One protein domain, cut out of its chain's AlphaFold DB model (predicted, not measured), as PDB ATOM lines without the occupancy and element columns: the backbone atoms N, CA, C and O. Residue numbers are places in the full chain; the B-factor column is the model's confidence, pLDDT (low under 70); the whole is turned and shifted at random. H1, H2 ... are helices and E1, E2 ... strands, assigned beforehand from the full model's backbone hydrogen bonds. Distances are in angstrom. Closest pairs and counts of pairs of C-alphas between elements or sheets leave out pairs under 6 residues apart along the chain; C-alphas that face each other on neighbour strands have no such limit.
ATOM      1  N   GLY A   3     143.601 155.754 154.874       92.62
ATOM      2  CA  GLY A   3     144.025 156.337 156.144       92.62
ATOM      3  C   GLY A   3     144.882 157.571 155.891       92.62
ATOM      4  O   GLY A   3     145.911 157.470 155.230       92.62
ATOM      5  N   VAL A   4     144.453 158.729 156.394       90.75
ATOM      6  CA  VAL A   4     145.217 159.981 156.290       90.75
ATOM      7  C   VAL A   4     146.108 160.118 157.516       90.75
ATOM      8  O   VAL A   4     145.596 160.145 158.634       90.75
ATOM      9  N   ASP A   5     147.418 160.209 157.294       88.12
ATOM     10  CA  ASP A   5     148.461 160.174 158.321       88.12
ATOM     11  C   ASP A   5     148.356 158.948 159.255       88.12
ATOM     12  O   ASP A   5     147.587 158.009 159.045       88.12
ATOM     13  N   SER A   6     149.165 158.926 160.312       87.44
ATOM     14  CA  SER A   6     149.389 157.727 161.116       87.44
ATOM     15  C   SER A   6     148.160 157.241 161.884       87.44
ATOM     16  O   SER A   6     147.868 156.051 161.856       87.44
ATOM     17  N   GLY A   7     147.418 158.107 162.576       88.50
ATOM     18  CA  GLY A   7     146.307 157.684 163.444       88.50
ATOM     19  C   GLY A   7     145.227 156.886 162.694       88.50
ATOM     20  O   GLY A   7     145.030 155.702 162.981       88.50
ATOM     21  N   PRO A   8     144.549 157.497 161.707       90.94
ATOM     22  CA  PRO A   8     143.601 156.804 160.838       90.94
ATOM     23  C   PRO A   8     144.213 155.617 160.086       90.94
ATOM     24  O   PRO A   8     143.543 154.597 159.913       90.94
ATOM     25  N   LEU A   9     145.482 155.705 159.672       93.56
ATOM     26  CA  LEU A   9     146.140 154.617 158.953       93.56
ATOM     27  C   LEU A   9     146.386 153.378 159.817       93.56
ATOM     28  O   LEU A   9     146.240 152.279 159.303       93.56
ATOM     29  N   HIS A  10     146.660 153.502 161.117       92.81
ATOM     30  CA  HIS A  10     146.738 152.330 162.002       92.81
ATOM     31  C   HIS A  10     145.410 151.583 162.091       92.81
ATOM     32  O   HIS A  10     145.394 150.355 162.085       92.81
ATOM     33  N   VAL A  11     144.291 152.309 162.132       91.19
ATOM     34  CA  VAL A  11     142.960 151.686 162.118       91.19
ATOM     35  C   VAL A  11     142.716 150.996 160.778       91.19
ATOM     36  O   VAL A  11     142.217 149.872 160.746       91.19
ATOM     37  N   ALA A  12     143.099 151.642 159.676       88.88
ATOM     38  CA  ALA A  12     142.905 151.091 158.346       88.88
ATOM     39  C   ALA A  12     143.799 149.854 158.080       88.88
ATOM     40  O   ALA A  12     143.328 148.788 157.679       88.88
ATOM     41  N   GLY A  13     145.089 149.971 158.376       90.12
ATOM     42  CA  GLY A  13     146.096 148.939 158.151       90.12
ATOM     43  C   GLY A  13     146.004 147.739 159.093       90.12
ATOM     44  O   GLY A  13     146.547 146.690 158.766       90.12
ATOM     45  N   ALA A  14     145.273 147.836 160.211       91.12
ATOM     46  CA  ALA A  14     145.026 146.708 161.119       91.12
ATOM     47  C   ALA A  14     144.139 145.598 160.512       91.12
ATOM     48  O   ALA A  14     143.957 144.542 161.119       91.12
ATOM     49  N   THR A  15     143.560 145.834 159.334       89.19
ATOM     50  CA  THR A  15     142.778 144.849 158.574       89.19
ATOM     51  C   THR A  15     143.614 144.234 157.456       89.19
ATOM     52  O   THR A  15     144.659 144.763 157.125       89.19
ATOM     53  N   THR A  16     143.138 143.172 156.807       90.50
ATOM     54  CA  THR A  16     143.749 142.643 155.569       90.50
ATOM     55  C   THR A  16     143.245 143.336 154.298       90.50
ATOM     56  O   THR A  16     143.532 142.890 153.190       90.50
ATOM     57  N   THR A  17     142.436 144.392 154.433       90.50
ATOM     58  CA  THR A  17     141.855 145.086 153.278       90.50
ATOM     59  C   THR A  17     142.927 145.963 152.626       90.50
ATOM     60  O   THR A  17     143.557 146.735 153.357       90.50
ATOM     61  N   PRO A  18     143.100 145.927 151.286       93.25
ATOM     62  CA  PRO A  18     144.000 146.841 150.585       93.25
ATOM     63  C   PRO A  18     143.793 148.282 151.043       93.25
ATOM     64  O   PRO A  18     142.653 148.759 151.128       93.25
ATOM     65  N   THR A  19     144.874 148.949 151.435       95.19
ATOM     66  CA  THR A  19     144.816 150.242 152.116       95.19
ATOM     67  C   THR A  19     145.798 151.230 151.509       95.19
ATOM     68  O   THR A  19     146.948 150.899 151.249       95.19
ATOM     69  N   ILE A  20     145.338 152.464 151.315       96.50
ATOM     70  CA  ILE A  20     146.157 153.588 150.872       96.50
ATOM     71  C   ILE A  20     146.423 154.480 152.085       96.50
ATOM     72  O   ILE A  20     145.490 155.005 152.701       96.50
ATOM     73  N   GLY A  21     147.696 154.628 152.444       96.44
ATOM     74  CA  GLY A  21     148.155 155.572 153.455       96.44
ATOM     75  C   GLY A  21     148.546 156.892 152.813       96.44
ATOM     76  O   GLY A  21     149.527 156.934 152.080       96.44
ATOM     77  N   VAL A  22     147.804 157.959 153.089       96.81
ATOM     78  CA  VAL A  22     148.051 159.287 152.512       96.81
ATOM     79  C   VAL A  22     148.836 160.137 153.495       96.81
ATOM     80  O   VAL A  22     148.377 160.365 154.614       96.81
ATOM     81  N   TRP A  23     149.988 160.641 153.062       95.44
ATOM     82  CA  TRP A  23     150.878 161.459 153.879       95.44
ATOM     83  C   TRP A  23     151.039 162.844 153.269       95.44
ATOM     84  O   TRP A  23     151.231 162.989 152.063       95.44
ATOM     85  N   THR A  24     150.966 163.876 154.107       91.69
ATOM     86  CA  THR A  24     151.072 165.277 153.653       91.69
ATOM     87  C   THR A  24     152.246 166.027 154.274       91.69
ATOM     88  O   THR A  24     152.794 166.925 153.647       91.69
ATOM     89  N   HIS A  25     152.661 165.645 155.486       86.50
ATOM     90  CA  HIS A  25     153.713 166.344 156.238       86.50
ATOM     91  C   HIS A  25     154.680 165.388 156.950       86.50
ATOM     92  O   HIS A  25     155.858 165.691 157.103       86.50
ATOM     93  N   HIS A  26     154.194 164.231 157.400       90.81
ATOM     94  CA  HIS A  26     155.002 163.247 158.113       90.81
ATOM     95  C   HIS A  26     155.569 162.191 157.166       90.81
ATOM     96  O   HIS A  26     154.924 161.819 156.187       90.81
ATOM     97  N   HIS A  27     156.751 161.662 157.487       94.50
ATOM     98  CA  HIS A  27     157.324 160.556 156.729       94.50
ATOM     99  C   HIS A  27     156.842 159.198 157.276       94.50
ATOM    100  O   HIS A  27     156.988 158.960 158.480       94.50
ATOM    101  N   PRO A  28     156.342 158.277 156.428       95.38
ATOM    102  CA  PRO A  28     155.723 157.023 156.876       95.38
ATOM    103  C   PRO A  28     156.631 156.179 157.772       95.38
ATOM    104  O   PRO A  28     156.182 155.644 158.782       95.38
ATOM    105  N   VAL A  29     157.929 156.147 157.448       95.56
ATOM    106  CA  VAL A  29     158.965 155.365 158.153       95.56
ATOM    107  C   VAL A  29     159.056 155.638 159.661       95.56
ATOM    108  O   VAL A  29     159.639 154.853 160.401       95.56
ATOM    109  N   HIS A  30     158.529 156.770 160.130       94.19
ATOM    110  CA  HIS A  30     158.561 157.151 161.543       94.19
ATOM    111  C   HIS A  30     157.291 156.774 162.300       94.19
ATOM    112  O   HIS A  30     157.292 156.783 163.530       94.19
ATOM    113  N   PHE A  31     156.204 156.492 161.585       94.00
ATOM    114  CA  PHE A  31     154.874 156.454 162.176       94.00
ATOM    115  C   PHE A  31     154.020 155.279 161.718       94.00
ATOM    116  O   PHE A  31     152.873 155.206 162.142       94.00
ATOM    117  N   PHE A  32     154.511 154.401 160.848       93.94
ATOM    118  CA  PHE A  32     153.773 153.219 160.425       93.94
ATOM    119  C   PHE A  32     154.737 152.074 160.089       93.94
ATOM    120  O   PHE A  32     155.690 152.270 159.334       93.94
ATOM    121  N   ASP A  33     154.495 150.897 160.666       92.06
ATOM    122  CA  ASP A  33     155.278 149.683 160.409       92.06
ATOM    123  C   ASP A  33     154.945 149.059 159.042       92.06
ATOM    124  O   ASP A  33     153.942 149.389 158.412       92.06
ATOM    125  N   LEU A  34     155.791 148.138 158.577       93.81
ATOM    126  CA  LEU A  34     155.602 147.443 157.301       93.81
ATOM    127  C   LEU A  34     154.303 146.624 157.277       93.81
ATOM    128  O   LEU A  34     154.032 145.835 158.185       93.81
ATOM    129  N   ALA A  35     153.538 146.769 156.196       94.06
ATOM    130  CA  ALA A  35     152.353 145.969 155.920       94.06
ATOM    131  C   ALA A  35     152.183 145.773 154.407       94.06
ATOM    132  O   ALA A  35     152.022 146.741 153.668       94.06
ATOM    133  N   ASP A  36     152.175 144.518 153.956       92.50
ATOM    134  CA  ASP A  36     152.201 144.167 152.526       92.50
ATOM    135  C   ASP A  36     150.948 144.605 151.747       92.50
ATOM    136  O   ASP A  36     150.970 144.684 150.522       92.50
ATOM    137  N   HIS A  37     149.840 144.870 152.441       92.69
ATOM    138  CA  HIS A  37     148.579 145.344 151.861       92.69
ATOM    139  C   HIS A  37     148.392 146.864 151.979       92.69
ATOM    140  O   HIS A  37     147.302 147.366 151.680       92.69
ATOM    141  N   VAL A  38     149.410 147.593 152.453       95.44
ATOM    142  CA  VAL A  38     149.384 149.050 152.605       95.44
ATOM    143  C   VAL A  38     150.345 149.691 151.613       95.44
ATOM    144  O   VAL A  38     151.553 149.485 151.673       95.44
ATOM    145  N   GLN A  39     149.798 150.537 150.745       95.88
ATOM    146  CA  GLN A  39     150.571 151.362 149.826       95.88
ATOM    147  C   GLN A  39     150.545 152.816 150.298       95.88
ATOM    148  O   GLN A  39     149.492 153.344 150.664       95.88
ATOM    149  N   HIS A  40     151.699 153.478 150.311       96.69
ATOM    150  CA  HIS A  40     151.843 154.834 150.832       96.69
ATOM    151  C   HIS A  40     151.955 155.875 149.723       96.69
ATOM    152  O   HIS A  40     152.833 155.798 148.872       96.69
ATOM    153  N   LEU A  41     151.112 156.895 149.786       96.56
ATOM    154  CA  LEU A  41     151.151 158.051 148.908       96.56
ATOM    155  C   LEU A  41     151.856 159.205 149.638       96.56
ATOM    156  O   LEU A  41     151.370 159.667 150.675       96.56
ATOM    157  N   VAL A  42     153.022 159.628 149.140       96.38
ATOM    158  CA  VAL A  42     153.923 160.606 149.791       96.38
ATOM    159  C   VAL A  42     154.223 161.804 148.875       96.38
ATOM    160  O   VAL A  42     154.284 161.622 147.662       96.38
ATOM    161  N   PRO A  43     154.409 163.032 149.399       95.25
ATOM    162  CA  PRO A  43     154.635 164.205 148.552       95.25
ATOM    163  C   PRO A  43     156.012 164.160 147.881       95.25
ATOM    164  O   PRO A  43     156.945 163.566 148.422       95.25
ATOM    165  N   ARG A  44     156.184 164.855 146.750       94.19
ATOM    166  CA  ARG A  44     157.463 164.963 146.010       94.19
ATOM    167  C   ARG A  44     158.685 165.271 146.875       94.19
ATOM    168  O   ARG A  44     159.760 164.735 146.626       94.19
ATOM    169  N   ASN A  45     158.524 166.095 147.904       92.19
ATOM    170  CA  ASN A  45     159.587 166.481 148.830       92.19
ATOM    171  C   ASN A  45     159.628 165.638 150.122       92.19
ATOM    172  O   ASN A  45     160.224 166.066 151.109       92.19
ATOM    173  N   HIS A  46     159.025 164.441 150.159       94.38
ATOM    174  CA  HIS A  46     158.941 163.624 151.379       94.38
ATOM    175  C   HIS A  46     160.306 163.331 152.019       94.38
ATOM    176  O   HIS A  46     160.388 163.240 153.243       94.38
ATOM    177  N   ALA A  47     161.374 163.234 151.221       93.25
ATOM    178  CA  ALA A  47     162.736 162.994 151.690       93.25
ATOM    179  C   ALA A  47     163.207 164.008 152.753       93.25
ATOM    180  O   ALA A  47     163.972 163.641 153.643       93.25
ATOM    181  N   GLU A  48     162.712 165.250 152.713       93.12
ATOM    182  CA  GLU A  48     163.022 166.296 153.701       93.12
ATOM    183  C   GLU A  48     162.502 165.955 155.107       93.12
ATOM    184  O   GLU A  48     163.039 166.431 156.106       93.12
ATOM    185  N   ASN A  49     161.483 165.096 155.187       91.25
ATOM    186  CA  ASN A  49     160.826 164.691 156.429       91.25
ATOM    187  C   ASN A  49     161.335 163.342 156.967       91.25
ATOM    188  O   ASN A  49     160.881 162.896 158.023       91.25
ATOM    189  N   ALA A  50     162.260 162.678 156.263       91.44
ATOM    190  CA  ALA A  50     162.926 161.474 156.747       91.44
ATOM    191  C   ALA A  50     164.116 161.842 157.649       91.44
ATOM    192  O   ALA A  50     164.911 162.729 157.337       91.44
ATOM    193  N   THR A  51     164.295 161.122 158.760       91.12
ATOM    194  CA  THR A  51     165.405 161.351 159.705       91.12
ATOM    195  C   THR A  51     166.726 160.792 159.155       91.12
ATOM    196  O   THR A  51     167.266 159.794 159.632       91.12
ATOM    197  N   GLY A  52     167.257 161.444 158.123       90.38
ATOM    198  CA  GLY A  52     168.540 161.131 157.503       90.38
ATOM    199  C   GLY A  52     168.496 160.039 156.421       90.38
ATOM    200  O   GLY A  52     167.492 159.347 156.235       90.38
ATOM    201  N   PRO A  53     169.619 159.853 155.702       90.69
ATOM    202  CA  PRO A  53     169.675 159.050 154.477       90.69
ATOM    203  C   PRO A  53     169.449 157.553 154.708       90.69
ATOM    204  O   PRO A  53     168.951 156.867 153.824       90.69
ATOM    205  N   HIS A  54     169.783 157.028 155.891       93.94
ATOM    206  CA  HIS A  54     169.547 155.617 156.205       93.94
ATOM    207  C   HIS A  54     168.053 155.299 156.347       93.94
ATOM    208  O   HIS A  54     167.613 154.259 155.868       93.94
ATOM    209  N   CYS A  55     167.273 156.189 156.971       93.31
ATOM    210  CA  CYS A  55     165.825 156.018 157.098       93.31
ATOM    211  C   CYS A  55     165.127 156.140 155.744       93.31
ATOM    212  O   CYS A  55     164.245 155.341 155.448       93.31
ATOM    213  N   LEU A  56     165.541 157.114 154.927       94.69
ATOM    214  CA  LEU A  56     165.011 157.281 153.576       94.69
ATOM    215  C   LEU A  56     165.280 156.039 152.721       94.69
ATOM    216  O   LEU A  56     164.346 155.463 152.179       94.69
ATOM    217  N   LYS A  57     166.530 155.563 152.707       96.12
ATOM    218  CA  LYS A  57     166.909 154.347 151.984       96.12
ATOM    219  C   LYS A  57     166.109 153.127 152.451       96.12
ATOM    220  O   LYS A  57     165.617 152.364 151.631       96.12
ATOM    221  N   PHE A  58     165.946 152.954 153.764       96.44
ATOM    222  CA  PHE A  58     165.126 151.868 154.299       96.44
ATOM    223  C   PHE A  58     163.672 151.962 153.816       96.44
ATOM    224  O   PHE A  58     163.091 150.946 153.446       96.44
ATOM    225  N   PHE A  59     163.088 153.163 153.784       96.56
ATOM    226  CA  PHE A  59     161.740 153.358 153.259       96.56
ATOM    227  C   PHE A  59     161.640 152.985 151.777       96.56
ATOM    228  O   PHE A  59     160.796 152.169 151.419       96.56
ATOM    229  N   GLU A  60     162.535 153.525 150.949       94.69
ATOM    230  CA  GLU A  60     162.566 153.282 149.503       94.69
ATOM    231  C   GLU A  60     162.714 151.791 149.162       94.69
ATOM    232  O   GLU A  60     162.117 151.316 148.200       94.69
ATOM    233  N   GLU A  61     163.478 151.044 149.965       96.06
ATOM    234  CA  GLU A  61     163.741 149.618 149.744       96.06
ATOM    235  C   GLU A  61     162.645 148.683 150.284       96.06
ATOM    236  O   GLU A  61     162.540 147.555 149.808       96.06
ATOM    237  N   ASN A  62     161.857 149.102 151.287       96.62
ATOM    238  CA  ASN A  62     160.978 148.185 152.032       96.62
ATOM    239  C   ASN A  62     159.487 148.550 151.991       96.62
ATOM    240  O   ASN A  62     158.656 147.679 152.234       96.62
ATOM    241  N   TYR A  63     159.123 149.803 151.705       96.62
ATOM    242  CA  TYR A  63     157.725 150.238 151.690       96.62
ATOM    243  C   TYR A  63     157.176 150.281 150.266       96.62
ATOM    244  O   TYR A  63     157.793 150.842 149.360       96.62
ATOM    245  N   GLN A  64     155.950 149.786 150.085       95.44
ATOM    246  CA  GLN A  64     155.185 150.047 148.870       95.44
ATOM    247  C   GLN A  64     154.748 151.509 148.882       95.44
ATOM    248  O   GLN A  64     153.983 151.925 149.756       95.44
ATOM    249  N   HIS A  65     155.247 152.311 147.945       94.88
ATOM    250  CA  HIS A  65     154.954 153.735 147.923       94.88
ATOM    251  C   HIS A  65     154.870 154.303 146.511       94.88
ATOM    252  O   HIS A  65     155.429 153.758 145.564       94.88
ATOM    253  N   GLN A  66     154.163 155.422 146.400       94.44
ATOM    254  CA  GLN A  66     154.079 156.251 145.211       94.44
ATOM    255  C   GLN A  66     154.222 157.712 145.628       94.44
ATOM    256  O   GLN A  66     153.691 158.148 146.653       94.44
ATOM    257  N   VAL A  67     154.970 158.465 144.829       94.25
ATOM    258  CA  VAL A  67     155.189 159.889 145.057       94.25
ATOM    259  C   VAL A  67     154.173 160.688 144.248       94.25
ATOM    260  O   VAL A  67     154.024 160.414 143.058       94.25
ATOM    261  N   TYR A  68     153.513 161.667 144.869       93.62
ATOM    262  CA  TYR A  68     152.568 162.561 144.194       93.62
ATOM    263  C   TYR A  68     153.094 163.988 144.043       93.62
ATOM    264  O   TYR A  68     153.832 164.502 144.891       93.62
ATOM    265  N   ASP A  69     152.621 164.632 142.982       89.62
ATOM    266  CA  ASP A  69     152.706 166.066 142.727       89.62
ATOM    267  C   ASP A  69     151.320 166.725 142.874       89.62
ATOM    268  O   ASP A  69     151.229 167.840 143.389       89.62
ATOM    269  N   GLN A  70     150.233 166.020 142.521       89.56
ATOM    270  CA  GLN A  70     148.845 166.462 142.709       89.56
ATOM    271  C   GLN A  70     148.045 165.436 143.515       89.56
ATOM    272  O   GLN A  70     147.484 164.483 142.993       89.56
ATOM    273  N   LEU A  71     147.953 165.637 144.833       91.00
ATOM    274  CA  LEU A  71     147.368 164.640 145.737       91.00
ATOM    275  C   LEU A  71     145.990 164.117 145.290       91.00
ATOM    276  O   LEU A  71     145.698 162.937 145.474       91.00
ATOM    277  N   ASP A  72     145.131 164.975 144.741       89.81
ATOM    278  CA  ASP A  72     143.782 164.586 144.342       89.81
ATOM    279  C   ASP A  72     143.754 163.650 143.123       89.81
ATOM    280  O   ASP A  72     142.918 162.744 143.091       89.81
ATOM    281  N   LEU A  73     144.641 163.832 142.141       87.12
ATOM    282  CA  LEU A  73     144.706 162.984 140.950       87.12
ATOM    283  C   LEU A  73     145.323 161.633 141.293       87.12
ATOM    284  O   LEU A  73     144.708 160.601 141.035       87.12
ATOM    285  N   GLU A  74     146.484 161.629 141.944       92.50
ATOM    286  CA  GLU A  74     147.199 160.407 142.301       92.50
ATOM    287  C   GLU A  74     146.387 159.550 143.280       92.50
ATOM    288  O   GLU A  74     146.317 158.331 143.126       92.50
ATOM    289  N   LEU A  75     145.686 160.162 144.244       93.50
ATOM    290  CA  LEU A  75     144.797 159.414 145.133       93.50
ATOM    291  C   LEU A  75     143.605 158.816 144.374       93.50
ATOM    292  O   LEU A  75     143.271 157.651 144.595       93.50
ATOM    293  N   ARG A  76     142.953 159.585 143.487       92.19
ATOM    294  CA  ARG A  76     141.840 159.075 142.665       92.19
ATOM    295  C   ARG A  76     142.301 157.936 141.758       92.19
ATOM    296  O   ARG A  76     141.603 156.926 141.681       92.19
ATOM    297  N   SER A  77     143.472 158.082 141.142       89.94
ATOM    298  CA  SER A  77     144.139 157.070 140.322       89.94
ATOM    299  C   SER A  77     144.299 155.765 141.100       89.94
ATOM    300  O   SER A  77     143.662 154.771 140.755       89.94
ATOM    301  N   MET A  78     145.010 155.796 142.232       90.56
ATOM    302  CA  MET A  78     145.242 154.610 143.060       90.56
ATOM    303  C   MET A  78     143.942 153.947 143.535       90.56
ATOM    304  O   MET A  78     143.822 152.722 143.519       90.56
ATOM    305  N   VAL A  79     142.947 154.738 143.957       91.69
ATOM    306  CA  VAL A  79     141.647 154.210 144.402       91.69
ATOM    307  C   VAL A  79     140.931 153.488 143.265       91.69
ATOM    308  O   VAL A  79     140.439 152.376 143.463       91.69
ATOM    309  N   LEU A  80     140.855 154.103 142.084       89.12
ATOM    310  CA  LEU A  80     140.167 153.516 140.939       89.12
ATOM    311  C   LEU A  80     140.890 152.260 140.445       89.12
ATOM    312  O   LEU A  80     140.222 151.257 140.205       89.12
ATOM    313  N   SER A  81     142.224 152.267 140.391       88.56
ATOM    314  CA  SER A  81     143.026 151.089 140.044       88.56
ATOM    315  C   SER A  81     142.802 149.921 141.004       88.56
ATOM    316  O   SER A  81     142.591 148.798 140.549       88.56
ATOM    317  N   GLN A  82     142.757 150.167 142.320       88.38
ATOM    318  CA  GLN A  82     142.464 149.115 143.303       88.38
ATOM    319  C   GLN A  82     141.039 148.554 143.175       88.38
ATOM    320  O   GLN A  82     140.814 147.383 143.479       88.38
ATOM    321  N   LEU A  83     140.069 149.370 142.748       88.25
ATOM    322  CA  LEU A  83     138.673 148.947 142.592       88.25
ATOM    323  C   LEU A  83     138.414 148.186 141.287       88.25
ATOM    324  O   LEU A  83     137.612 147.252 141.289       88.25
ATOM    325  N   SER A  84     139.046 148.589 140.185       86.06
ATOM    326  CA  SER A  84     138.839 147.974 138.867       86.06
ATOM    327  C   SER A  84     139.833 146.858 138.552       86.06
ATOM    328  O   SER A  84     139.558 146.027 137.688       86.06
ATOM    329  N   GLY A  85     140.981 146.826 139.235       83.19
ATOM    330  CA  GLY A  85     142.110 145.968 138.878       83.19
ATOM    331  C   GLY A  85     142.825 146.423 137.600       83.19
ATOM    332  O   GLY A  85     143.499 145.615 136.969       83.19
ATOM    333  N   SER A  86     142.641 147.678 137.177       78.12
ATOM    334  CA  SER A  86     143.227 148.236 135.953       78.12
ATOM    335  C   SER A  86     144.050 149.484 136.267       78.12
ATOM    336  O   SER A  86     143.522 150.593 136.362       78.12
ATOM    337  N   GLU A  87     145.359 149.303 136.431       75.00
ATOM    338  CA  GLU A  87     146.309 150.408 136.624       75.00
ATOM    339  C   GLU A  87     146.497 151.231 135.342       75.00
ATOM    340  O   GLU A  87     146.540 152.455 135.407       75.00
ATOM    341  N   GLU A  88     146.478 150.579 134.176       74.75
ATOM    342  CA  GLU A  88     146.712 151.217 132.869       74.75
ATOM    343  C   GLU A  88     145.610 152.214 132.465       74.75
ATOM    344  O   GLU A  88     145.881 153.206 131.797       74.75
ATOM    345  N   ILE A  89     144.364 151.990 132.897       78.25
ATOM    346  CA  ILE A  89     143.222 152.846 132.528       78.25
ATOM    347  C   ILE A  89     143.142 154.082 133.430       78.25
ATOM    348  O   ILE A  89     142.763 155.166 132.984       78.25
ATOM    349  N   HIS A  90     143.464 153.935 134.714       83.88
ATOM    350  CA  HIS A  90     143.242 154.967 135.727       83.88
ATOM    351  C   HIS A  90     144.506 155.751 136.066       83.88
ATOM    352  O   HIS A  90     144.681 156.143 137.217       83.88
ATOM    353  N   THR A  91     145.376 156.001 135.092       83.00
ATOM    354  CA  THR A  91     146.546 156.862 135.298       83.00
ATOM    355  C   THR A  91     146.120 158.294 135.655       83.00
ATOM    356  O   THR A  91     145.025 158.730 135.269       83.00
TER     357      THR A  91
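AT A GLANCE: This is residues 3 to 91 of the 320 residues of a protein of Gimesia maris (UniProt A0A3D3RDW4). A small parallel sheet of three strands stands in the middle, with H4 along one face and H1 along the other near the edge strand E1, while H2 and H3 sit off the sheet. H3 and H4 lie toward opposite ends of the longest axis, and the long loop of residues 23 to 37 bows out between H1 and H3. Look for 89 printed residues in the order H1 E1 E2 H2 H3 E3 H4, four named helices and three named strands, with the sheet order E1 E2 E3. The class is mixed, helices and strands; the whole is compact, with a radius of gyration of the C-alphas of 12.7 A and spans of 37 by 28 by 21 A.

HOW THE PARTS SIT: Begin with the inner strand E2, residues 38 to 43. Its parallel neighbour E1, residues 19 to 22, runs at 18 degrees to it, and N 21 and O 39 are within hydrogen-bond range at 2.8 A. E3, residues 65 to 68, is its other parallel neighbour, at 30 degrees, with N 66 and O 40 at 2.8 A. Beside E1, residues 3 to 4 pair in parallel with residues 21 to 22. Now find H4, residues 71 to 84, on the sheet at a height of 9.6 A, over E2 and along the strands, at 15 degrees to E2 on the local plane; the closest C-alphas of H4 and E2 are those of Leu 75 and Leu 41, 7.5 A apart. H1, residues 6 to 13, is on the opposite face at a height of 7.8 A, over E1 and along the strands, at 5 degrees to E1 on the local plane; its closest C-alphas to E1 are those of Leu 9 and Gly 21, 5.9 A apart. These are three layers, helices on both faces of a sheet. H2, residues 46 to 49, and H3, residues 53 to 62, are not on the sheet; they are close but not clearly touching, their closest C-alphas being those of Ala 47 and Leu 56, 6.4 A apart. E2, H2, H3 and E3 form a strand-helix-strand unit, two parallel neighbour strands with helices between, and its crossover is right-handed. H3 and H4 are apart. Every O i to N i+4 pair is within hydrogen-bond range in H3 and H4, against 3 of 4 in H1; H2 is too short for such a pair.

IN THESE COORDINATES: Find C-alpha 38 at (149.384, 149.050, 152.605); from there E2 runs 16.5 A to C-alpha 43. E1 measures 9.6 A and E3 9.9 A from first to last C-alpha. H4 runs 19.9 A to C-alpha 84 at (138.839, 147.974, 138.867). H3 is 14.1 A long, H1 9.8 A and H2 5.5 A, with H1 beginning at C-alpha 6, (149.389, 157.727, 161.116).

THE WHOLE: The two C-alphas farthest apart are those of Gly 52 and Ser 84, 37.5 A. The printed part, residues 3 to 91, has no cut. The link E1 to E2, 15 residues, is long, and the other links are tight. The mean pLDDT of the printed part is 91.6, and no printed residue is under 70.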